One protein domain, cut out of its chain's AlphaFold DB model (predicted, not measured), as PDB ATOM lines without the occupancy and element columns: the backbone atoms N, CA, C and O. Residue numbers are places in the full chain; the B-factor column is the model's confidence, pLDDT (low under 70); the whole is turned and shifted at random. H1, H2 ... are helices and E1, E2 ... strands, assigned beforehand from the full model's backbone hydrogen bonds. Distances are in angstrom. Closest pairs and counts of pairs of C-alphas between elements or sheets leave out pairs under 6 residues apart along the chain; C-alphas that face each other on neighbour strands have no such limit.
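Overview. This is residues 450 to 464, 473 to 496, 521 to 605, 669 to 702 and 709 to 724 of the 1087 residues of an uncharacterized protein of Kwoniella bestiolae CBS 10118 (UniProt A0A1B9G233). A strongly twisted, curled sheet of five strands, E3 E4 E5 E7 E12, is the largest part, and the two-stranded ribbon E1 E2 crosses over part of it, a small sandwich only partly face to face. The ribbon E8 E9 packs on E7, and E9 runs on into E10 of the small sheet E6 E11 E10 at one end of the longest axis, with H2 toward the other end. The printed part has 174 residues with twelve named strands and two named helices, in the order E1 to E8, H1, H2, E9 to E12, and its sheets are antiparallel. The class is mixed, helices and strands, with under half of the residues in named elements. The whole is compact, with a radius of gyration of the C-alphas of 16.8 A and spans of 49 by 38 by 32 A.

Arrangement. Begin at E1, residues 454 to 460, whose antiparallel neighbour is E2, residues 475 to 479; N 458 and O 477 are within hydrogen-bond range at 2.9 A. Next find E3, residues 486 to 492, an edge strand antiparallel to E4, residues 528 to 533, with N 489 and O 530 at 3.0 A. E4 and E5, residues 539 to 547, form a hairpin, with N 540 and O 531 at 2.9 A; E5 bends by 67 degrees at residue 542. E7, residues 569 to 574, is antiparallel to E5, with N 571 and O 546 at 2.8 A, and to edge strand E12, residues 722 to 724, with N 570 and O 722 at 2.8 A. This sheet and E1 E2 form a sandwich, two sheets face to face, their strands at 89 degrees; the closest C-alphas of E2 and E5, Leu 476 and Ser 540, are 6.9 A apart. At E8, residues 590 to 593, the C-alpha of Tyr 591 is 4.7 A from that of Val 573, the closest pair with E7. E8 is antiparallel to E9, residues 690 to 693, with N 591 and O 692 at 2.8 A. E9 runs on into E10, residues 695 to 700, at 36 degrees. E11, residues 710 to 715, is antiparallel to E10, with N 697 and O 713 at 2.9 A, and to E6, residues 552 to 554, with N 553 and O 714 at 2.8 A. H1, residues 595 to 598, comes closest to E1 at the C-alphas of Ala 597 and Lys 455, 6.0 A; H2, residues 669 to 681, comes closest to E2 at those of Glu 679 and Lys 479, 7.3 A. Every O i to N i+4 pair in H2 is within hydrogen-bond range; H1 is too short for such a pair.

Along the chain. Find C-alpha 454 at (204.457, 246.969, 198.537), where E1 begins its 18.4 A. E5 runs 22.4 A and H2 18.6 A. E12 ends at C-alpha 724, (199.832, 237.084, 191.710).

Size, cuts and confidence. The C-alphas farthest apart, Ser 464 and Pro 702, are 54.7 A apart. Gaps between C-alphas across the cuts are 11.7 A from 464 to 473, 12.6 A from 496 to 521, 13.9 A from 605 to 669 and 9.2 A from 702 to 709. The links E6 to E7 and E7 to E8 are long. Mean pLDDT of the printed part is 83.6; 27 residues are under 70, among them 599 to 605 and 680 to 685.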
ATOM      1  N   GLN A 450     211.282 246.762 196.660       74.75
ATOM      2  CA  GLN A 450     211.302 247.327 198.011       74.75
ATOM      3  C   GLN A 450     210.055 246.910 198.797       74.75
ATOM      4  O   GLN A 450     208.948 247.322 198.465       74.75
ATOM      5  N   THR A 451     210.223 246.162 199.892       73.88
ATOM      6  CA  THR A 451     209.101 245.724 200.749       73.88
ATOM      7  C   THR A 451     208.245 246.885 201.261       73.88
ATOM      8  O   THR A 451     207.024 246.772 201.272       73.88
ATOM      9  N   VAL A 452     208.872 248.016 201.599       72.38
ATOM     10  CA  VAL A 452     208.209 249.267 202.019       72.38
ATOM     11  C   VAL A 452     207.283 249.842 200.937       72.38
ATOM     12  O   VAL A 452     206.242 250.393 201.273       72.38
ATOM     13  N   ARG A 453     207.604 249.653 199.648       78.06
ATOM     14  CA  ARG A 453     206.762 250.052 198.503       78.06
ATOM     15  C   ARG A 453     205.886 248.897 197.993       78.06
ATOM     16  O   ARG A 453     205.629 248.806 196.793       78.06
ATOM     17  N   THR A 454     205.469 247.983 198.878       85.94
ATOM     18  CA  THR A 454     204.457 246.969 198.537       85.94
ATOM     19  C   THR A 454     203.069 247.536 198.821       85.94
ATOM     20  O   THR A 454     202.796 247.937 199.955       85.94
ATOM     21  N   LYS A 455     202.196 247.540 197.811       89.88
ATOM     22  CA  LYS A 455     200.762 247.807 197.964       89.88
ATOM     23  C   LYS A 455     199.996 246.567 197.515       89.88
ATOM     24  O   LYS A 455     200.287 246.025 196.447       89.88
ATOM     25  N   TYR A 456     199.044 246.122 198.322       93.12
ATOM     26  CA  TYR A 456     198.188 244.978 198.018       93.12
ATOM     27  C   TYR A 456     196.854 245.474 197.467       93.12
ATOM     28  O   TYR A 456     196.409 246.566 197.820       93.12
ATOM     29  N   MET A 457     196.232 244.687 196.596       94.81
ATOM     30  CA  MET A 457     194.891 244.973 196.103       94.81
ATOM     31  C   MET A 457     193.858 244.629 197.182       94.81
ATOM     32  O   MET A 457     193.920 243.559 197.795       94.81
ATOM     33  N   LYS A 458     192.908 245.537 197.396       92.31
ATOM     34  CA  LYS A 458     191.741 245.341 198.256       92.31
ATOM     35  C   LYS A 458     190.485 245.734 197.475       92.31
ATOM     36  O   LYS A 458     190.493 246.747 196.778       92.31
ATOM     37  N   LEU A 459     189.420 244.950 197.586       90.44
ATOM     38  CA  LEU A 459     188.083 245.349 197.154       90.44
ATOM     39  C   LEU A 459     187.399 246.068 198.323       90.44
ATOM     40  O   LEU A 459     187.396 245.557 199.442       90.44
ATOM     41  N   GLU A 460     186.865 247.263 198.091       84.31
ATOM     42  CA  GLU A 460     186.106 248.014 199.093       84.31
ATOM     43  C   GLU A 460     184.680 248.244 198.589       84.31
ATOM     44  O   GLU A 460     184.470 248.612 197.431       84.31
ATOM     45  N   TYR A 461     183.699 247.991 199.453       75.38
ATOM     46  CA  TYR A 461     182.306 248.336 199.196       75.38
ATOM     47  C   TYR A 461     182.061 249.775 199.638       75.38
ATOM     48  O   TYR A 461     182.475 250.164 200.730       75.38
ATOM     49  N   ASP A 462     181.395 250.554 198.793       66.06
ATOM     50  CA  ASP A 462     181.022 251.934 199.081       66.06
ATOM     51  C   ASP A 462     179.486 252.034 199.047       66.06
ATOM     52  O   ASP A 462     178.901 252.200 197.973       66.06
ATOM     53  N   PRO A 463     178.802 251.893 200.203       60.12
ATOM     54  CA  PRO A 463     177.342 251.967 200.265       60.12
ATOM     55  C   PRO A 463     176.809 253.373 199.946       60.12
ATOM     56  O   PRO A 463     175.615 253.527 199.713       60.12
ATOM     57  N   SER A 464     177.674 254.397 199.917       53.62
ATOM     58  CA  SER A 464     177.291 255.761 199.540       53.62
ATOM     59  C   SER A 464     177.334 256.000 198.029       53.62
ATOM     60  O   SER A 464     176.682 256.922 197.539       53.62
ATOM     61  N   GLN A 473     178.782 247.752 192.402       62.41
ATOM     62  CA  GLN A 473     180.123 247.291 192.046       62.41
ATOM     63  C   GLN A 473     181.136 247.554 193.170       62.41
ATOM     64  O   GLN A 473     181.157 248.628 193.771       62.41
ATOM     65  N   GLY A 474     182.025 246.590 193.427       75.06
ATOM     66  CA  GLY A 474     183.110 246.768 194.389       75.06
ATOM     67  C   GLY A 474     184.234 247.634 193.823       75.06
ATOM     68  O   GLY A 474     184.752 247.378 192.733       75.06
ATOM     69  N   LYS A 475     184.668 248.633 194.589       85.81
ATOM     70  CA  LYS A 475     185.734 249.566 194.215       85.81
ATOM     71  C   LYS A 475     187.095 248.946 194.523       85.81
ATOM     72  O   LYS A 475     187.464 248.763 195.683       85.81
ATOM     73  N   LEU A 476     187.866 248.618 193.487       90.94
ATOM     74  CA  LEU A 476     189.236 248.135 193.671       90.94
ATOM     75  C   LEU A 476     190.164 249.275 194.118       90.94
ATOM     76  O   LEU A 476     190.230 250.338 193.497       90.94
ATOM     77  N   THR A 477     190.926 249.020 195.177       91.44
ATOM     78  CA  THR A 477     191.901 249.939 195.776       91.44
ATOM     79  C   THR A 477     193.255 249.253 195.980       91.44
ATOM     80  O   THR A 477     193.370 248.026 195.939       91.44
ATOM     81  N   SER A 478     194.306 250.041 196.215       91.19
ATOM     82  CA  SER A 478     195.606 249.558 196.686       91.19
ATOM     83  C   SER A 478     195.901 250.076 198.091       91.19
ATOM     84  O   SER A 478     195.965 251.290 198.271       91.19
ATOM     85  N   LYS A 479     196.130 249.187 199.064       87.25
ATOM     86  CA  LYS A 479     196.422 249.542 200.466       87.25
ATOM     87  C   LYS A 479     197.813 249.068 200.902       87.25
ATOM     88  O   LYS A 479     198.362 248.099 200.362       87.25
ATOM     89  N   THR A 480     198.394 249.688 201.929       83.94
ATOM     90  CA  THR A 480     199.555 249.148 202.647       83.94
ATOM     91  C   THR A 480     199.091 248.158 203.724       83.94
ATOM     92  O   THR A 480     198.430 248.512 204.692       83.94
ATOM     93  N   GLY A 481     199.481 246.888 203.582       79.00
ATOM     94  CA  GLY A 481     199.271 245.838 204.590       79.00
ATOM     95  C   GLY A 481     197.892 245.164 204.585       79.00
ATOM     96  O   GLY A 481     197.846 243.965 204.833       79.00
ATOM     97  N   LYS A 482     196.806 245.876 204.259       86.06
ATOM     98  CA  LYS A 482     195.465 245.289 204.041       86.06
ATOM     99  C   LYS A 482     195.339 244.699 202.631       86.06
ATOM    100  O   LYS A 482     195.847 245.298 201.688       86.06
ATOM    101  N   TRP A 483     194.650 243.566 202.486       92.69
ATOM    102  CA  TRP A 483     194.486 242.841 201.219       92.69
ATOM    103  C   TRP A 483     193.183 242.026 201.190       92.69
ATOM    104  O   TRP A 483     192.667 241.658 202.247       92.69
ATOM    105  N   THR A 484     192.673 241.739 199.989       93.62
ATOM    106  CA  THR A 484     191.482 240.898 199.754       93.62
ATOM    107  C   THR A 484     191.885 239.538 199.162       93.62
ATOM    108  O   THR A 484     192.710 239.517 198.243       93.62
ATOM    109  N   PRO A 485     191.331 238.408 199.647       94.81
ATOM    110  CA  PRO A 485     191.432 237.116 198.975       94.81
ATOM    111  C   PRO A 485     190.425 237.042 197.816       94.81
ATOM    112  O   PRO A 485     189.221 237.180 198.012       94.81
ATOM    113  N   PHE A 486     190.914 236.812 196.601       95.44
ATOM    114  CA  PHE A 486     190.100 236.758 195.389       95.44
ATOM    115  C   PHE A 486     189.989 235.334 194.836       95.44
ATOM    116  O   PHE A 486     190.925 234.547 194.956       95.44
ATOM    117  N   ARG A 487     188.890 235.042 194.133       95.06
ATOM    118  CA  ARG A 487     188.824 233.990 193.101       95.06
ATOM    119  C   ARG A 487     188.516 234.594 191.730       95.06
ATOM    120  O   ARG A 487     188.087 235.748 191.636       95.06
ATOM    121  N   PHE A 488     188.720 233.813 190.672       92.81
ATOM    122  CA  PHE A 488     188.354 234.212 189.317       92.81
ATOM    123  C   PHE A 488     186.902 233.829 189.012       92.81
ATOM    124  O   PHE A 488     186.486 232.694 189.224       92.81
ATOM    125  N   GLU A 489     186.144 234.761 188.442       92.75
ATOM    126  CA  GLU A 489     184.930 234.456 187.681       92.75
ATOM    127  C   GLU A 489     185.260 234.640 186.199       92.75
ATOM    128  O   GLU A 489     185.541 235.751 185.753       92.75
ATOM    129  N   ILE A 490     185.304 233.546 185.437       91.31
ATOM    130  CA  ILE A 490     185.740 233.567 184.037       91.31
ATOM    131  C   ILE A 490     184.562 233.951 183.146       91.31
ATOM    132  O   ILE A 490     183.565 233.240 183.099       91.31
ATOM    133  N   SER A 491     184.694 235.049 182.400       90.12
ATOM    134  CA  SER A 491     183.705 235.463 181.394       90.12
ATOM    135  C   SER A 491     184.039 234.927 179.998       90.12
ATOM    136  O   SER A 491     183.137 234.688 179.204       90.12
ATOM    137  N   ARG A 492     185.329 234.729 179.685       90.56
ATOM    138  CA  ARG A 492     185.797 234.084 178.444       90.56
ATOM    139  C   ARG A 492     187.212 233.535 178.633       90.56
ATOM    140  O   ARG A 492     188.117 234.294 178.975       90.56
ATOM    141  N   ARG A 493     187.429 232.242 178.373       88.81
ATOM    142  CA  ARG A 493     188.780 231.648 178.338       88.81
ATOM    143  C   ARG A 493     189.530 232.074 177.072       88.81
ATOM    144  O   ARG A 493     188.919 232.274 176.021       88.81
ATOM    145  N   ALA A 494     190.852 232.189 177.159       84.06
ATOM    146  CA  ALA A 494     191.702 232.240 175.973       84.06
ATOM    147  C   ALA A 494     191.709 230.883 175.256       84.06
ATOM    148  O   ALA A 494     191.728 229.835 175.903       84.06
ATOM    149  N   VAL A 495     191.742 230.909 173.923       75.94
ATOM    150  CA  VAL A 495     191.906 229.698 173.107       75.94
ATOM    151  C   VAL A 495     193.336 229.169 173.307       75.94
ATOM    152  O   VAL A 495     194.277 229.947 173.134       75.94
ATOM    153  N   PRO A 496     193.539 227.886 173.666       65.25
ATOM    154  CA  PRO A 496     194.877 227.314 173.783       65.25
ATOM    155  C   PRO A 496     195.654 227.395 172.456       65.25
ATOM    156  O   PRO A 496     195.062 227.196 171.390       65.25
ATOM    157  N   ASP A 521     190.051 223.321 183.780       81.69
ATOM    158  CA  ASP A 521     190.013 224.151 184.984       81.69
ATOM    159  C   ASP A 521     191.131 225.221 185.005       81.69
ATOM    160  O   ASP A 521     190.965 226.297 185.584       81.69
ATOM    161  N   ILE A 522     192.253 224.994 184.314       86.62
ATOM    162  CA  ILE A 522     193.454 225.835 184.419       86.62
ATOM    163  C   ILE A 522     193.229 227.265 183.894       86.62
ATOM    164  O   ILE A 522     192.670 227.502 182.822       86.62
ATOM    165  N   MET A 523     193.718 228.243 184.659       89.69
ATOM    166  CA  MET A 523     193.704 229.663 184.319       89.69
ATOM    167  C   MET A 523     194.818 230.012 183.328       89.69
ATOM    168  O   MET A 523     195.993 229.716 183.565       89.69
ATOM    169  N   THR A 524     194.469 230.704 182.242       91.44
ATOM    170  CA  THR A 524     195.394 231.045 181.153       91.44
ATOM    171  C   THR A 524     195.438 232.541 180.848       91.44
ATOM    172  O   THR A 524     194.439 233.254 180.958       91.44
ATOM    173  N   TYR A 525     196.609 233.020 180.425       92.62
ATOM    174  CA  TYR A 525     196.792 234.360 179.866       92.62
ATOM    175  C   TYR A 525     195.896 234.579 178.639       92.62
ATOM    176  O   TYR A 525     195.554 233.632 177.935       92.62
ATOM    177  N   GLY A 526     195.488 235.825 178.404       91.38
ATOM    178  CA  GLY A 526     194.503 236.205 177.390       91.38
ATOM    179  C   GLY A 526     193.049 236.090 177.859       91.38
ATOM    180  O   GLY A 526     192.173 236.716 177.263       91.38
ATOM    181  N   SER A 527     192.787 235.332 178.933       93.38
ATOM    182  CA  SER A 527     191.440 235.134 179.477       93.38
ATOM    183  C   SER A 527     190.853 236.418 180.071       93.38
ATOM    184  O   SER A 527     191.564 237.278 180.602       93.38
ATOM    185  N   ILE A 528     189.530 236.513 179.988       95.00
ATOM    186  CA  ILE A 528     188.707 237.624 180.458       95.00
ATOM    187  C   ILE A 528     187.955 237.176 181.711       95.00
ATOM    188  O   ILE A 528     187.250 236.163 181.691       95.00
ATOM    189  N   VAL A 529     188.114 237.930 182.797       93.94
ATOM    190  CA  VAL A 529     187.664 237.561 184.144       93.94
ATOM    191  C   VAL A 529     187.067 238.749 184.901       93.94
ATOM    192  O   VAL A 529     187.386 239.903 184.618       93.94
ATOM    193  N   ARG A 530     186.281 238.459 185.937       93.50
ATOM    194  CA  ARG A 530     186.071 239.340 187.094       93.50
ATOM    195  C   ARG A 530     186.856 238.801 188.288       93.50
ATOM    196  O   ARG A 530     187.063 237.592 188.410       93.50
ATOM    197  N   LEU A 531     187.276 239.698 189.175       93.94
ATOM    198  CA  LEU A 531     187.827 239.351 190.483       93.94
ATOM    199  C   LEU A 531     186.662 239.323 191.481       93.94
ATOM    200  O   LEU A 531     185.911 240.296 191.567       93.94
ATOM    201  N   VAL A 532     186.501 238.224 192.216       92.81
ATOM    202  CA  VAL A 532     185.439 238.064 193.224       92.81
ATOM    203  C   VAL A 532     186.077 237.941 194.599       92.81
ATOM    204  O   VAL A 532     186.908 237.055 194.796       92.81
ATOM    205  N   ASP A 533     185.707 238.814 195.534       91.81
ATOM    206  CA  ASP A 533     186.130 238.719 196.935       91.81
ATOM    207  C   ASP A 533     185.492 237.488 197.598       91.81
ATOM    208  O   ASP A 533     184.273 237.319 197.582       91.81
ATOM    209  N   LEU A 534     186.323 236.631 198.189       89.69
ATOM    210  CA  LEU A 534     185.893 235.410 198.868       89.69
ATOM    211  C   LEU A 534     185.246 235.653 200.240       89.69
ATOM    212  O   LEU A 534     184.609 234.742 200.758       89.69
ATOM    213  N   GLN A 535     185.389 236.846 200.828       85.12
ATOM    214  CA  GLN A 535     184.780 237.182 202.121       85.12
ATOM    215  C   GLN A 535     183.430 237.897 201.992       85.12
ATOM    216  O   GLN A 535     182.573 237.714 202.852       85.12
ATOM    217  N   SER A 536     183.231 238.710 200.948       82.94
ATOM    218  CA  SER A 536     181.992 239.483 200.737       82.94
ATOM    219  C   SER A 536     181.161 239.047 199.524       82.94
ATOM    220  O   SER A 536     180.033 239.504 199.363       82.94
ATOM    221  N   GLY A 537     181.709 238.217 198.629       86.50
ATOM    222  CA  GLY A 537     181.078 237.854 197.353       86.50
ATOM    223  C   GLY A 537     181.052 238.979 196.307       86.50
ATOM    224  O   GLY A 537     180.624 238.750 195.172       86.50
ATOM    225  N   ILE A 538     181.517 240.184 196.656       87.06
ATOM    226  CA  ILE A 538     181.472 241.370 195.796       87.06
ATOM    227  C   ILE A 538     182.441 241.202 194.618       87.06
ATOM    228  O   ILE A 538     183.501 240.576 194.721       87.06
ATOM    229  N   LYS A 539     182.057 241.760 193.467       90.62
ATOM    230  CA  LYS A 539     182.723 241.572 192.174       90.62
ATOM    231  C   LYS A 539     183.327 242.875 191.652       90.62
ATOM    232  O   LYS A 539     182.739 243.945 191.819       90.62
ATOM    233  N   SER A 540     184.473 242.768 190.986       92.19
ATOM    234  CA  SER A 540     185.092 243.863 190.234       92.19
ATOM    235  C   SER A 540     184.486 244.049 188.837       92.19
ATOM    236  O   SER A 540     183.748 243.199 188.332       92.19
ATOM    237  N   ASP A 541     184.921 245.116 188.160       89.38
ATOM    238  CA  ASP A 541     184.883 245.222 186.698       89.38
ATOM    239  C   ASP A 541     185.520 244.007 185.997       89.38
ATOM    240  O   ASP A 541     186.359 243.297 186.563       89.38
ATOM    241  N   ILE A 542     185.140 243.808 184.731       92.38
ATOM    242  CA  ILE A 542     185.720 242.792 183.849       92.38
ATOM    243  C   ILE A 542     187.093 243.266 183.344       92.38
ATOM    244  O   ILE A 542     187.232 244.387 182.851       92.38
ATOM    245  N   VAL A 543     188.098 242.393 183.416       94.25
ATOM    246  CA  VAL A 543     189.475 242.651 182.971       94.25
ATOM    247  C   VAL A 543     190.033 241.485 182.160       94.25
ATOM    248  O   VAL A 543     189.683 240.327 182.388       94.25
ATOM    249  N   LYS A 544     190.950 241.775 181.233       95.38
ATOM    250  CA  LYS A 544     191.728 240.755 180.514       95.38
ATOM    251  C   LYS A 544     193.110 240.593 181.139       95.38
ATOM    252  O   LYS A 544     193.812 241.585 181.344       95.38
ATOM    253  N   ILE A 545     193.510 239.357 181.431       95.25
ATOM    254  CA  ILE A 545     194.811 239.067 182.049       95.25
ATOM    255  C   ILE A 545     195.883 238.916 180.966       95.25
ATOM    256  O   ILE A 545     195.756 238.069 180.086       95.25
ATOM    257  N   VAL A 546     196.976 239.678 181.052       94.06
ATOM    258  CA  VAL A 546     198.121 239.567 180.126       94.06
ATOM    259  C   VAL A 546     199.435 239.317 180.864       94.06
ATOM    260  O   VAL A 546     199.617 239.742 182.005       94.06
ATOM    261  N   LYS A 547     200.372 238.623 180.214       92.69
ATOM    262  CA  LYS A 547     201.693 238.292 180.771       92.69
ATOM    263  C   LYS A 547     202.612 239.517 180.754       92.69
ATOM    264  O   LYS A 547     202.762 240.132 179.699       92.69
ATOM    265  N   VAL A 548     203.253 239.852 181.879       91.88
ATOM    266  CA  VAL A 548     204.220 240.966 181.970       91.88
ATOM    267  C   VAL A 548     205.575 240.441 182.447       91.88
ATOM    268  O   VAL A 548     205.699 239.927 183.556       91.88
ATOM    269  N   GLU A 549     206.618 240.607 181.638       88.31
ATOM    270  CA  GLU A 549     207.988 240.185 181.955       88.31
ATOM    271  C   GLU A 549     208.953 241.365 181.815       88.31
ATOM    272  O   GLU A 549     208.836 242.174 180.906       88.31
ATOM    273  N   SER A 550     209.897 241.505 182.751       84.94
ATOM    274  CA  SER A 550     210.906 242.586 182.768       84.94
ATOM    275  C   SER A 550     210.381 244.041 182.749       84.94
ATOM    276  O   SER A 550     211.182 244.965 182.641       84.94
ATOM    277  N   GLY A 551     209.073 244.263 182.923       86.12
ATOM    278  CA  GLY A 551     208.425 245.579 182.784       86.12
ATOM    279  C   GLY A 551     207.841 245.841 181.388       86.12
ATOM    280  O   GLY A 551     207.571 246.987 181.025       86.12
ATOM    281  N   GLU A 552     207.666 244.785 180.596       91.38
ATOM    282  CA  GLU A 552     207.184 244.804 179.219       91.38
ATOM    283  C   GLU A 552     206.118 243.716 179.020       91.38
ATOM    284  O   GLU A 552     206.133 242.663 179.663       91.38
ATOM    285  N   HIS A 553     205.192 243.958 178.101       90.62
ATOM    286  CA  HIS A 553     204.280 242.960 177.558       90.62
ATOM    287  C   HIS A 553     204.455 242.903 176.034       90.62
ATOM    288  O   HIS A 553     204.613 243.932 175.377       90.62
ATOM    289  N   ARG A 554     204.450 241.690 175.474       87.50
ATOM    290  CA  ARG A 554     204.761 241.411 174.066       87.50
ATOM    291  C   ARG A 554     203.484 241.056 173.320       87.50
ATOM    292  O   ARG A 554     202.852 240.065 173.657       87.50
ATOM    293  N   LEU A 555     203.123 241.842 172.307       80.94
ATOM    294  CA  LEU A 555     201.852 241.657 171.590       80.94
ATOM    295  C   LEU A 555     201.961 240.628 170.457       80.94
ATOM    296  O   LEU A 555     200.973 239.993 170.111       80.94
ATOM    297  N   ASN A 556     203.160 240.469 169.886       69.12
ATOM    298  CA  ASN A 556     203.408 239.601 168.727       69.12
ATOM    299  C   ASN A 556     203.875 238.186 169.132       69.12
ATOM    300  O   ASN A 556     204.078 237.333 168.272       69.12
ATOM    301  N   GLU A 557     204.085 237.935 170.428       73.75
ATOM    302  CA  GLU A 557     204.392 236.609 170.970       73.75
ATOM    303  C   GLU A 557     203.079 236.004 171.474       73.75
ATOM    304  O   GLU A 557     202.416 236.614 172.311       73.75
ATOM    305  N   ASN A 558     202.673 234.838 170.955       71.12
ATOM    306  CA  ASN A 558     201.384 234.227 171.301       71.12
ATOM    307  C   ASN A 558     201.405 233.648 172.727       71.12
ATOM    308  O   ASN A 558     201.564 232.446 172.923       71.12
ATOM    309  N   THR A 559     201.299 234.528 173.724       80.31
ATOM    310  CA  THR A 559     201.236 234.162 175.144       80.31
ATOM    311  C   THR A 559     199.823 233.832 175.613       80.31
ATOM    312  O   THR A 559     199.671 233.311 176.715       80.31
ATOM    313  N   ASP A 560     198.800 234.126 174.810       83.31
ATOM    314  CA  ASP A 560     197.419 233.756 175.118       83.31
ATOM    315  C   ASP A 560     197.291 232.218 175.148       83.31
ATOM    316  O   ASP A 560     197.988 231.492 174.437       83.31
ATOM    317  N   GLY A 561     196.476 231.697 176.066       83.31
ATOM    318  CA  GLY A 561     196.349 230.259 176.314       83.31
ATOM    319  C   GLY A 561     197.507 229.618 177.102       83.31
ATOM    320  O   GLY A 561     197.380 228.466 177.512       83.31
ATOM    321  N   HIS A 562     198.609 230.324 177.397       85.69
ATOM    322  CA  HIS A 562     199.617 229.821 178.345       85.69
ATOM    323  C   HIS A 562     199.094 229.873 179.794       85.69
ATOM    324  O   HIS A 562     198.447 230.854 180.166       85.69
ATOM    325  N   PRO A 563     199.401 228.878 180.649       88.19
ATOM    326  CA  PRO A 563     198.912 228.841 182.026       88.19
ATOM    327  C   PRO A 563     199.581 229.895 182.919       88.19
ATOM    328  O   PRO A 563     200.787 230.148 182.816       88.19
ATOM    329  N   ILE A 564     198.804 230.472 183.838       88.88
ATOM    330  CA  ILE A 564     199.282 231.418 184.854       88.88
ATOM    331  C   ILE A 564     199.785 230.635 186.071       88.88
ATOM    332  O   ILE A 564     199.074 229.771 186.584       88.88
ATOM    333  N   SER A 565     200.991 230.945 186.558       87.06
ATOM    334  CA  SER A 565     201.592 230.296 187.738       87.06
ATOM    335  C   SER A 565     201.893 231.271 188.877       87.06
ATOM    336  O   SER A 565     202.043 232.475 188.660       87.06
ATOM    337  N   GLU A 566     202.028 230.746 190.096       86.62
ATOM    338  CA  GLU A 566     202.348 231.532 191.293       86.62
ATOM    339  C   GLU A 566     203.602 232.415 191.140       86.62
ATOM    340  O   GLU A 566     204.615 232.034 190.544       86.62
ATOM    341  N   LEU A 567     203.543 233.600 191.755       86.69
ATOM    342  CA  LEU A 567     204.600 234.614 191.819       86.69
ATOM    343  C   LEU A 567     205.056 235.166 190.452       86.69
ATOM    344  O   LEU A 567     206.112 235.803 190.361       86.69
ATOM    345  N   GLN A 568     204.262 234.964 189.396       89.25
ATOM    346  CA  GLN A 568     204.409 235.652 188.109       89.25
ATOM    347  C   GLN A 568     203.864 237.092 188.173       89.25
ATOM    348  O   GLN A 568     203.141 237.466 189.100       89.25
ATOM    349  N   ARG A 569     204.229 237.915 187.179       91.31
ATOM    350  CA  ARG A 569     203.691 239.269 186.984       91.31
ATOM    351  C   ARG A 569     202.647 239.275 185.869       91.31
ATOM    352  O   ARG A 569     202.898 238.788 184.767       91.31
ATOM    353  N   ILE A 570     201.507 239.889 186.161       95.25
ATOM    354  CA  ILE A 570     200.366 240.035 185.261       95.25
ATOM    355  C   ILE A 570     200.034 241.518 185.052       95.25
ATOM    356  O   ILE A 570     200.259 242.359 185.927       95.25
ATOM    357  N   GLY A 571     199.483 241.838 183.889       96.19
ATOM    358  CA  GLY A 571     198.774 243.083 183.614       96.19
ATOM    359  C   GLY A 571     197.271 242.816 183.576       96.19
ATOM    360  O   GLY A 571     196.848 241.755 183.118       96.19
ATOM    361  N   LEU A 572     196.474 243.775 184.047       96.81
ATOM    362  CA  LEU A 572     195.013 243.737 183.965       96.81
ATOM    363  C   LEU A 572     194.569 244.811 182.971       96.81
ATOM    364  O   LEU A 572     194.646 246.003 183.269       96.81
ATOM    365  N   VAL A 573     194.180 244.387 181.772       95.94
ATOM    366  CA  VAL A 573     193.847 245.262 180.642       95.94
ATOM    367  C   VAL A 573     192.365 245.635 180.676       95.94
ATOM    368  O   VAL A 573     191.509 244.772 180.885       95.94
ATOM    369  N   ARG A 574     192.074 246.924 180.455       95.12
ATOM    370  CA  ARG A 574     190.711 247.458 180.337       95.12
ATOM    371  C   ARG A 574     190.028 246.916 179.083       95.12
ATOM    372  O   ARG A 574     190.656 246.831 178.027       95.12
ATOM    373  N   LEU A 575     188.734 246.635 179.184       93.56
ATOM    374  CA  LEU A 575     187.902 246.210 178.061       93.56
ATOM    375  C   LEU A 575     186.828 247.245 177.708       93.56
ATOM    376  O   LEU A 575     186.447 248.082 178.527       93.56
ATOM    377  N   ASN A 576     186.378 247.171 176.461       91.88
ATOM    378  CA  ASN A 576     185.151 247.771 175.952       91.88
ATOM    379  C   ASN A 576     183.930 246.897 176.313       91.88
ATOM    380  O   ASN A 576     184.075 245.746 176.730       91.88
ATOM    381  N   SER A 577     182.716 247.418 176.100       86.81
ATOM    382  CA  SER A 577     181.456 246.693 176.351       86.81
ATOM    383  C   SER A 577     181.261 245.442 175.477       86.81
ATOM    384  O   SER A 577     180.522 244.544 175.861       86.81
ATOM    385  N   ASP A 578     181.941 245.363 174.329       88.25
ATOM    386  CA  ASP A 578     181.983 244.202 173.422       88.25
ATOM    387  C   ASP A 578     183.056 243.157 173.817       88.25
ATOM    388  O   ASP A 578     183.345 242.231 173.060       88.25
ATOM    389  N   LEU A 579     183.675 243.321 174.994       87.06
ATOM    390  CA  LEU A 579     184.808 242.536 175.498       87.06
ATOM    391  C   LEU A 579     186.097 242.637 174.655       87.06
ATOM    392  O   LEU A 579     187.015 241.834 174.844       87.06
ATOM    393  N   SER A 580     186.217 243.628 173.763       88.75
ATOM    394  CA  SER A 580     187.474 243.925 173.064       88.75
ATOM    395  C   SER A 580     188.446 244.738 173.932       88.75
ATOM    396  O   SER A 580     188.044 245.509 174.805       88.75
ATOM    397  N   ASP A 581     189.752 244.572 173.697       90.44
ATOM    398  CA  ASP A 581     190.819 245.364 174.325       90.44
ATOM    399  C   ASP A 581     190.569 246.884 174.152       90.44
ATOM    400  O   ASP A 581     190.657 247.392 173.029       90.44
ATOM    401  N   TYR A 582     190.348 247.629 175.247       91.94
ATOM    402  CA  TYR A 582     190.163 249.089 175.215       91.94
ATOM    403  C   TYR A 582     191.470 249.778 174.796       91.94
ATOM    404  O   TYR A 582     192.506 249.664 175.467       91.94
ATOM    405  N   LYS A 583     191.422 250.516 173.684       90.31
ATOM    406  CA  LYS A 583     192.585 251.111 173.013       90.31
ATOM    407  C   LYS A 583     192.399 252.611 172.792       90.31
ATOM    408  O   LYS A 583     191.307 253.080 172.501       90.31
ATOM    409  N   SER A 584     193.500 253.347 172.901       89.44
ATOM    410  CA  SER A 584     193.628 254.728 172.418       89.44
ATOM    411  C   SER A 584     193.639 254.765 170.879       89.44
ATOM    412  O   SER A 584     193.865 253.735 170.251       89.44
ATOM    413  N   GLU A 585     193.493 255.947 170.275       84.19
ATOM    414  CA  GLU A 585     193.604 256.189 168.821       84.19
ATOM    415  C   GLU A 585     194.875 255.569 168.205       84.19
ATOM    416  O   GLU A 585     194.818 254.904 167.175       84.19
ATOM    417  N   ASN A 586     196.011 255.659 168.907       81.81
ATOM    418  CA  ASN A 586     197.291 255.032 168.527       81.81
ATOM    419  C   ASN A 586     197.322 253.491 168.719       81.81
ATOM    420  O   ASN A 586     198.383 252.865 168.722       81.81
ATOM    421  N   GLY A 587     196.179 252.866 169.005       84.06
ATOM    422  CA  GLY A 587     196.019 251.444 169.308       84.06
ATOM    423  C   GLY A 587     196.572 250.981 170.666       84.06
ATOM    424  O   GLY A 587     196.530 249.783 170.939       84.06
ATOM    425  N   GLU A 588     197.138 251.876 171.479       89.12
ATOM    426  CA  GLU A 588     197.785 251.616 172.782       89.12
ATOM    427  C   GLU A 588     196.766 251.280 173.891       89.12
ATOM    428  O   GLU A 588     195.747 251.964 174.010       89.12
ATOM    429  N   ARG A 589     197.036 250.253 174.714       93.81
ATOM    430  CA  ARG A 589     196.086 249.732 175.722       93.81
ATOM    431  C   ARG A 589     196.221 250.352 177.118       93.81
ATOM    432  O   ARG A 589     197.263 250.895 177.487       93.81
ATOM    433  N   TYR A 590     195.152 250.232 177.906       94.94
ATOM    434  CA  TYR A 590     195.053 250.743 179.278       94.94
ATOM    435  C   TYR A 590     195.120 249.616 180.316       94.94
ATOM    436  O   TYR A 590     194.437 248.604 180.181       94.94
ATOM    437  N   TYR A 591     195.912 249.826 181.369       96.44
ATOM    438  CA  TYR A 591     196.211 248.856 182.427       96.44
ATOM    439  C   TYR A 591     195.736 249.374 183.795       96.44
ATOM    440  O   TYR A 591     195.967 250.542 184.133       96.44
ATOM    441  N   LEU A 592     195.102 248.516 184.600       95.81
ATOM    442  CA  LEU A 592     194.671 248.858 185.960       95.81
ATOM    443  C   LEU A 592     195.894 249.015 186.869       95.81
ATOM    444  O   LEU A 592     196.596 248.045 187.158       95.81
ATOM    445  N   SER A 593     196.151 250.243 187.308       94.56
ATOM    446  CA  SER A 593     197.427 250.645 187.903       94.56
ATOM    447  C   SER A 593     197.241 251.302 189.271       94.56
ATOM    448  O   SER A 593     196.210 251.917 189.540       94.56
ATOM    449  N   ALA A 594     198.260 251.204 190.127       92.38
ATOM    450  CA  ALA A 594     198.271 251.735 191.491       92.38
ATOM    451  C   ALA A 594     199.225 252.946 191.608       92.38
ATOM    452  O   ALA A 594     200.367 252.790 192.055       92.38
ATOM    453  N   PRO A 595     198.817 254.167 191.205       86.81
ATOM    454  CA  PRO A 595     199.711 255.329 191.181       86.81
ATOM    455  C   PRO A 595     200.274 255.689 192.566       86.81
ATOM    456  O   PRO A 595     201.447 256.052 192.663       86.81
ATOM    457  N   GLY A 596     199.502 255.517 193.647       79.31
ATOM    458  CA  GLY A 596     199.958 255.777 195.019       79.31
ATOM    459  C   GLY A 596     201.087 254.858 195.501       79.31
ATOM    460  O   GLY A 596     201.863 255.236 196.381       79.31
ATOM    461  N   ALA A 597     201.295 253.693 194.869       80.06
ATOM    462  CA  ALA A 597     202.452 252.839 195.154       80.06
ATOM    463  C   ALA A 597     203.788 253.567 194.911       80.06
ATOM    464  O   ALA A 597     204.779 253.290 195.594       80.06
ATOM    465  N   ARG A 598     203.810 254.540 193.986       77.19
ATOM    466  CA  ARG A 598     204.986 255.365 193.665       77.19
ATOM    467  C   ARG A 598     205.442 256.183 194.878       77.19
ATOM    468  O   ARG A 598     206.639 256.217 195.154       77.19
ATOM    469  N   LEU A 599     204.497 256.752 195.633       65.12
ATOM    470  CA  LEU A 599     204.731 257.697 196.738       65.12
ATOM    471  C   LEU A 599     205.175 257.035 198.055       65.12
ATOM    472  O   LEU A 599     205.825 257.678 198.884       65.12
ATOM    473  N   GLY A 600     204.891 255.739 198.242       54.34
ATOM    474  CA  GLY A 600     205.127 254.975 199.482       54.34
ATOM    475  C   GLY A 600     206.594 254.776 199.909       54.34
ATOM    476  O   GLY A 600     206.895 253.871 200.679       54.34
ATOM    477  N   GLY A 601     207.532 255.575 199.392       52.97
ATOM    478  CA  GLY A 601     208.970 255.504 199.669       52.97
ATOM    479  C   GLY A 601     209.508 256.488 200.714       52.97
ATOM    480  O   GLY A 601     210.707 256.459 200.987       52.97
ATOM    481  N   GLY A 602     208.659 257.355 201.277       48.09
ATOM    482  CA  GLY A 602     209.068 258.473 202.143       48.09
ATOM    483  C   GLY A 602     209.171 259.828 201.430       48.09
ATOM    484  O   GLY A 602     209.532 260.816 202.058       48.09
ATOM    485  N   GLU A 603     208.808 259.890 200.148       55.38
ATOM    486  CA  GLU A 603     208.760 261.124 199.341       55.38
ATOM    487  C   GLU A 603     207.648 262.092 199.808       55.38
ATOM    488  O   GLU A 603     207.723 263.288 199.560       55.38
ATOM    489  N   LEU A 604     206.678 261.593 200.586       46.44
ATOM    490  CA  LEU A 604     205.580 262.336 201.227       46.44
ATOM    491  C   LEU A 604     206.009 263.356 202.305       46.44
ATOM    492  O   LEU A 604     205.166 264.041 202.872       46.44
ATOM    493  N   ILE A 605     207.293 263.416 202.666       45.56
ATOM    494  CA  ILE A 605     207.770 264.215 203.812       45.56
ATOM    495  C   ILE A 605     208.109 265.657 203.408       45.56
ATOM    496  O   ILE A 605     208.015 266.558 204.243       45.56
ATOM    497  N   ARG A 669     210.993 252.045 208.643       59.22
ATOM    498  CA  ARG A 669     209.779 251.651 209.379       59.22
ATOM    499  C   ARG A 669     208.784 252.808 209.517       59.22
ATOM    500  O   ARG A 669     207.592 252.620 209.309       59.22
ATOM    501  N   ASN A 670     209.283 254.020 209.770       62.97
ATOM    502  CA  ASN A 670     208.455 255.225 209.844       62.97
ATOM    503  C   ASN A 670     207.834 255.581 208.479       62.97
ATOM    504  O   ASN A 670     206.807 256.245 208.448       62.97
ATOM    505  N   ALA A 671     208.442 255.146 207.367       68.50
ATOM    506  CA  ALA A 671     207.910 255.373 206.021       68.50
ATOM    507  C   ALA A 671     206.640 254.548 205.738       68.50
ATOM    508  O   ALA A 671     205.710 255.087 205.154       68.50
ATOM    509  N   LEU A 672     206.561 253.295 206.209       70.31
ATOM    510  CA  LEU A 672     205.325 252.494 206.136       70.31
ATOM    511  C   LEU A 672     204.200 253.128 206.961       70.31
ATOM    512  O   LEU A 672     203.089 253.279 206.472       70.31
ATOM    513  N   ALA A 673     204.509 253.556 208.186       68.31
ATOM    514  CA  ALA A 673     203.552 254.225 209.065       68.31
ATOM    515  C   ALA A 673     203.019 255.547 208.478       68.31
ATOM    516  O   ALA A 673     201.824 255.817 208.545       68.31
ATOM    517  N   ALA A 674     203.899 256.351 207.870       70.25
ATOM    518  CA  ALA A 674     203.515 257.578 207.174       70.25
ATOM    519  C   ALA A 674     202.734 257.305 205.876       70.25
ATOM    520  O   ALA A 674     201.843 258.074 205.541       70.25
ATOM    521  N   ALA A 675     203.042 256.217 205.161       72.62
ATOM    522  CA  ALA A 675     202.287 255.819 203.978       72.62
ATOM    523  C   ALA A 675     200.859 255.382 204.331       72.62
ATOM    524  O   ALA A 675     199.958 255.725 203.586       72.62
ATOM    525  N   VAL A 676     200.644 254.683 205.454       74.31
ATOM    526  CA  VAL A 676     199.291 254.348 205.945       74.31
ATOM    527  C   VAL A 676     198.540 255.613 206.362       74.31
ATOM    528  O   VAL A 676     197.431 255.821 205.894       74.31
ATOM    529  N   LEU A 677     199.162 256.514 207.140       72.44
ATOM    530  CA  LEU A 677     198.521 257.798 207.461       72.44
ATOM    531  C   LEU A 677     198.095 258.567 206.209       72.44
ATOM    532  O   LEU A 677     197.010 259.120 206.202       72.44
ATOM    533  N   ALA A 678     198.905 258.586 205.151       71.06
ATOM    534  CA  ALA A 678     198.551 259.286 203.920       71.06
ATOM    535  C   ALA A 678     197.563 258.509 203.017       71.06
ATOM    536  O   ALA A 678     196.996 259.086 202.096       71.06
ATOM    537  N   GLU A 679     197.321 257.218 203.274       75.50
ATOM    538  CA  GLU A 679     196.166 256.503 202.710       75.50
ATOM    539  C   GLU A 679     194.857 256.953 203.376       75.50
ATOM    540  O   GLU A 679     193.844 257.053 202.684       75.50
ATOM    541  N   ASP A 680     194.897 257.274 204.673       69.88
ATOM    542  CA  ASP A 680     193.739 257.708 205.463       69.88
ATOM    543  C   ASP A 680     193.495 259.239 205.381       69.88
ATOM    544  O   ASP A 680     192.352 259.681 205.280       69.88
ATOM    545  N   GLU A 681     194.551 260.067 205.397       68.62
ATOM    546  CA  GLU A 681     194.473 261.542 205.460       68.62
ATOM    547  C   GLU A 681     194.204 262.205 204.089       68.62
ATOM    548  O   GLU A 681     193.491 263.205 204.045       68.62
ATOM    549  N   ASP A 682     194.666 261.641 202.960       59.84
ATOM    550  CA  ASP A 682     194.425 262.189 201.602       59.84
ATOM    551  C   ASP A 682     193.028 261.821 201.038       59.84
ATOM    552  O   ASP A 682     192.860 261.632 199.830       59.84
ATOM    553  N   GLY A 683     192.018 261.622 201.894       58.75
ATOM    554  CA  GLY A 683     190.666 261.215 201.477       58.75
ATOM    555  C   GLY A 683     190.635 259.902 200.677       58.75
ATOM    556  O   GLY A 683     189.828 259.742 199.763       58.75
ATOM    557  N   GLY A 684     191.572 258.986 200.947       67.06
ATOM    558  CA  GLY A 684     191.726 257.737 200.202       67.06
ATOM    559  C   GLY A 684     192.393 257.857 198.825       67.06
ATOM    560  O   GLY A 684     192.595 256.820 198.188       67.06
ATOM    561  N   LEU A 685     192.785 259.051 198.350       69.94
ATOM    562  CA  LEU A 685     193.295 259.261 196.982       69.94
ATOM    563  C   LEU A 685     194.537 258.420 196.647       69.94
ATOM    564  O   LEU A 685     194.634 257.891 195.541       69.94
ATOM    565  N   GLN A 686     195.456 258.209 197.599       74.44
ATOM    566  CA  GLN A 686     196.615 257.324 197.386       74.44
ATOM    567  C   GLN A 686     196.236 255.847 197.193       74.44
ATOM    568  O   GLN A 686     197.052 255.060 196.712       74.44
ATOM    569  N   THR A 687     195.009 255.468 197.554       82.88
ATOM    570  CA  THR A 687     194.500 254.096 197.447       82.88
ATOM    571  C   THR A 687     193.704 253.842 196.170       82.88
ATOM    572  O   THR A 687     193.421 252.690 195.855       82.88
ATOM    573  N   VAL A 688     193.372 254.883 195.400       86.75
ATOM    574  CA  VAL A 688     192.568 254.771 194.176       86.75
ATOM    575  C   VAL A 688     193.366 254.091 193.057       86.75
ATOM    576  O   VAL A 688     194.407 254.590 192.619       86.75
ATOM    577  N   LEU A 689     192.853 252.962 192.550       91.50
ATOM    578  CA  LEU A 689     193.334 252.391 191.292       91.50
ATOM    579  C   LEU A 689     192.818 253.201 190.104       91.50
ATOM    580  O   LEU A 689     191.734 253.778 190.142       91.50
ATOM    581  N   SER A 690     193.597 253.244 189.028       91.25
ATOM    582  CA  SER A 690     193.238 254.009 187.832       91.25
ATOM    583  C   SER A 690     193.816 253.406 186.555       91.25
ATOM    584  O   SER A 690     194.837 252.715 186.558       91.25
ATOM    585  N   TRP A 691     193.124 253.662 185.447       94.19
ATOM    586  CA  TRP A 691     193.456 253.147 184.124       94.19
ATOM    587  C   TRP A 691     194.569 253.978 183.480       94.19
ATOM    588  O   TRP A 691     194.322 255.081 182.996       94.19
ATOM    589  N   PHE A 692     195.789 253.440 183.436       93.56
ATOM    590  CA  PHE A 692     196.925 254.105 182.795       93.56
ATOM    591  C   PHE A 692     197.265 253.481 181.443       93.56
ATOM    592  O   PHE A 692     197.373 252.264 181.298       93.56
ATOM    593  N   LYS A 693     197.463 254.350 180.453       93.69
ATOM    594  CA  LYS A 693     197.878 254.007 179.094       93.69
ATOM    595  C   LYS A 693     199.328 253.507 179.094       93.69
ATOM    596  O   LYS A 693     200.221 254.234 179.533       93.69
ATOM    597  N   ALA A 694     199.571 252.292 178.606       92.81
ATOM    598  CA  ALA A 694     200.928 251.790 178.393       92.81
ATOM    599  C   ALA A 694     201.549 252.449 177.154       92.81
ATOM    600  O   ALA A 694     200.870 252.639 176.146       92.81
ATOM    601  N   ARG A 695     202.845 252.776 177.219       89.81
ATOM    602  CA  ARG A 695     203.587 253.292 176.061       89.81
ATOM    603  C   ARG A 695     203.974 252.132 175.149       89.81
ATOM    604  O   ARG A 695     204.597 251.180 175.622       89.81
ATOM    605  N   ARG A 696     203.686 252.248 173.854       88.75
ATOM    606  CA  ARG A 696     204.158 251.290 172.844       88.75
ATOM    607  C   ARG A 696     205.565 251.621 172.330       88.75
ATOM    608  O   ARG A 696     205.951 252.787 172.251       88.75
ATOM    609  N   GLU A 697     206.332 250.586 172.004       87.06
ATOM    610  CA  GLU A 697     207.672 250.677 171.418       87.06
ATOM    611  C   GLU A 697     207.900 249.506 170.445       87.06
ATOM    612  O   GLU A 697     207.430 248.393 170.684       87.06
ATOM    613  N   GLU A 698     208.595 249.754 169.336       83.56
ATOM    614  CA  GLU A 698     208.960 248.728 168.351       83.56
ATOM    615  C   GLU A 698     210.395 248.268 168.588       83.56
ATOM    616  O   GLU A 698     211.329 249.067 168.503       83.56
ATOM    617  N   GLN A 699     210.581 246.975 168.861       76.19
ATOM    618  CA  GLN A 699     211.910 246.388 169.005       76.19
ATOM    619  C   GLN A 699     212.214 245.451 167.822       76.19
ATOM    620  O   GLN A 699     211.462 244.498 167.589       76.19
ATOM    621  N   PRO A 700     213.310 245.678 167.070       69.62
ATOM    622  CA  PRO A 700     213.778 244.724 166.072       69.62
ATOM    623  C   PRO A 700     214.396 243.509 166.775       69.62
ATOM    624  O   PRO A 700     215.285 243.652 167.618       69.62
ATOM    625  N   VAL A 701     213.937 242.305 166.433       67.50
ATOM    626  CA  VAL A 701     214.477 241.065 167.010       67.50
ATOM    627  C   VAL A 701     215.883 240.802 166.445       67.50
ATOM    628  O   VAL A 701     216.064 240.856 165.226       67.50
ATOM    629  N   PRO A 702     216.899 240.501 167.282       55.38
ATOM    630  CA  PRO A 702     218.231 240.155 166.793       55.38
ATOM    631  C   PRO A 702     218.183 238.862 165.968       55.38
ATOM    632  O   PRO A 702     217.738 237.815 166.439       55.38
ATOM    633  N   ALA A 709     211.306 240.036 161.749       63.19
ATOM    634  CA  ALA A 709     210.099 240.369 162.499       63.19
ATOM    635  C   ALA A 709     210.376 241.473 163.536       63.19
ATOM    636  O   ALA A 709     211.245 241.332 164.402       63.19
ATOM    637  N   THR A 710     209.609 242.562 163.480       73.12
ATOM    638  CA  THR A 710     209.502 243.522 164.583       73.12
ATOM    639  C   THR A 710     208.541 242.981 165.639       73.12
ATOM    640  O   THR A 710     207.516 242.368 165.329       73.12
ATOM    641  N   VAL A 711     208.868 243.196 166.914       80.62
ATOM    642  CA  VAL A 711     207.978 242.868 168.032       80.62
ATOM    643  C   VAL A 711     207.436 244.163 168.616       80.62
ATOM    644  O   VAL A 711     208.198 245.014 169.080       80.62
ATOM    645  N   MET A 712     206.108 244.291 168.611       84.75
ATOM    646  CA  MET A 712     205.417 245.360 169.327       84.75
ATOM    647  C   MET A 712     205.489 245.078 170.832       84.75
ATOM    648  O   MET A 712     204.978 244.058 171.310       84.75
ATOM    649  N   LEU A 713     206.105 245.996 171.574       88.94
ATOM    650  CA  LEU A 713     206.185 245.980 173.030       88.94
ATOM    651  C   LEU A 713     205.252 247.044 173.611       88.94
ATOM    652  O   LEU A 713     205.208 248.175 173.131       88.94
ATOM    653  N   GLU A 714     204.542 246.710 174.682       91.44
ATOM    654  CA  GLU A 714     203.915 247.684 175.577       91.44
ATOM    655  C   GLU A 714     204.706 247.734 176.883       91.44
ATOM    656  O   GLU A 714     204.892 246.720 177.555       91.44
ATOM    657  N   LYS A 715     205.188 248.923 177.249       93.12
ATOM    658  CA  LYS A 715     205.945 249.143 178.479       93.12
ATOM    659  C   LYS A 715     204.993 249.301 179.663       93.12
ATOM    660  O   LYS A 715     204.197 250.239 179.700       93.12
ATOM    661  N   VAL A 716     205.114 248.400 180.636       93.00
ATOM    662  CA  VAL A 716     204.234 248.269 181.803       93.00
ATOM    663  C   VAL A 716     205.092 248.342 183.066       93.00
ATOM    664  O   VAL A 716     205.744 247.373 183.453       93.00
ATOM    665  N   GLU A 717     205.133 249.512 183.708       90.69
ATOM    666  CA  GLU A 717     205.987 249.734 184.883       90.69
ATOM    667  C   GLU A 717     205.549 248.904 186.113       90.69
ATOM    668  O   GLU A 717     204.453 248.341 186.168       90.69
ATOM    669  N   ASP A 718     206.402 248.842 187.146       90.62
ATOM    670  CA  ASP A 718     206.157 248.056 188.371       90.62
ATOM    671  C   ASP A 718     204.788 248.331 189.023       90.62
ATOM    672  O   ASP A 718     204.215 247.422 189.618       90.62
ATOM    673  N   TRP A 719     204.289 249.569 188.933       91.62
ATOM    674  CA  TRP A 719     203.019 250.044 189.505       91.62
ATOM    675  C   TRP A 719     201.816 249.914 188.549       91.62
ATOM    676  O   TRP A 719     200.683 250.161 188.957       91.62
ATOM    677  N   MET A 720     202.063 249.507 187.299       93.50
ATOM    678  CA  MET A 720     201.058 249.150 186.284       93.50
ATOM    679  C   MET A 720     200.889 247.625 186.142       93.50
ATOM    680  O   MET A 720     200.104 247.152 185.323       93.50
ATOM    681  N   SER A 721     201.651 246.847 186.919       94.38
ATOM    682  CA  SER A 721     201.636 245.384 186.926       94.38
ATOM    683  C   SER A 721     201.484 244.830 188.341       94.38
ATOM    684  O   SER A 721     201.928 245.423 189.327       94.38
ATOM    685  N   TRP A 722     200.879 243.651 188.422       96.00
ATOM    686  CA  TRP A 722     200.539 242.970 189.663       96.00
ATOM    687  C   TRP A 722     201.287 241.645 189.747       96.00
ATOM    688  O   TRP A 722     201.400 240.925 188.761       96.00
ATOM    689  N   ILE A 723     201.819 241.321 190.917       93.62
ATOM    690  CA  ILE A 723     202.301 239.982 191.243       93.62
ATOM    691  C   ILE A 723     201.098 239.208 191.778       93.62
ATOM    692  O   ILE A 723     200.392 239.719 192.650       93.62
ATOM    693  N   ILE A 724     200.877 238.005 191.252       93.88
ATOM    694  CA  ILE A 724     199.832 237.084 191.710       93.88
ATOM    695  C   ILE A 724     200.445 235.972 192.566       93.88
ATOM    696  O   ILE A 724     201.503 235.437 192.235       93.88
TER     697      ILE A 724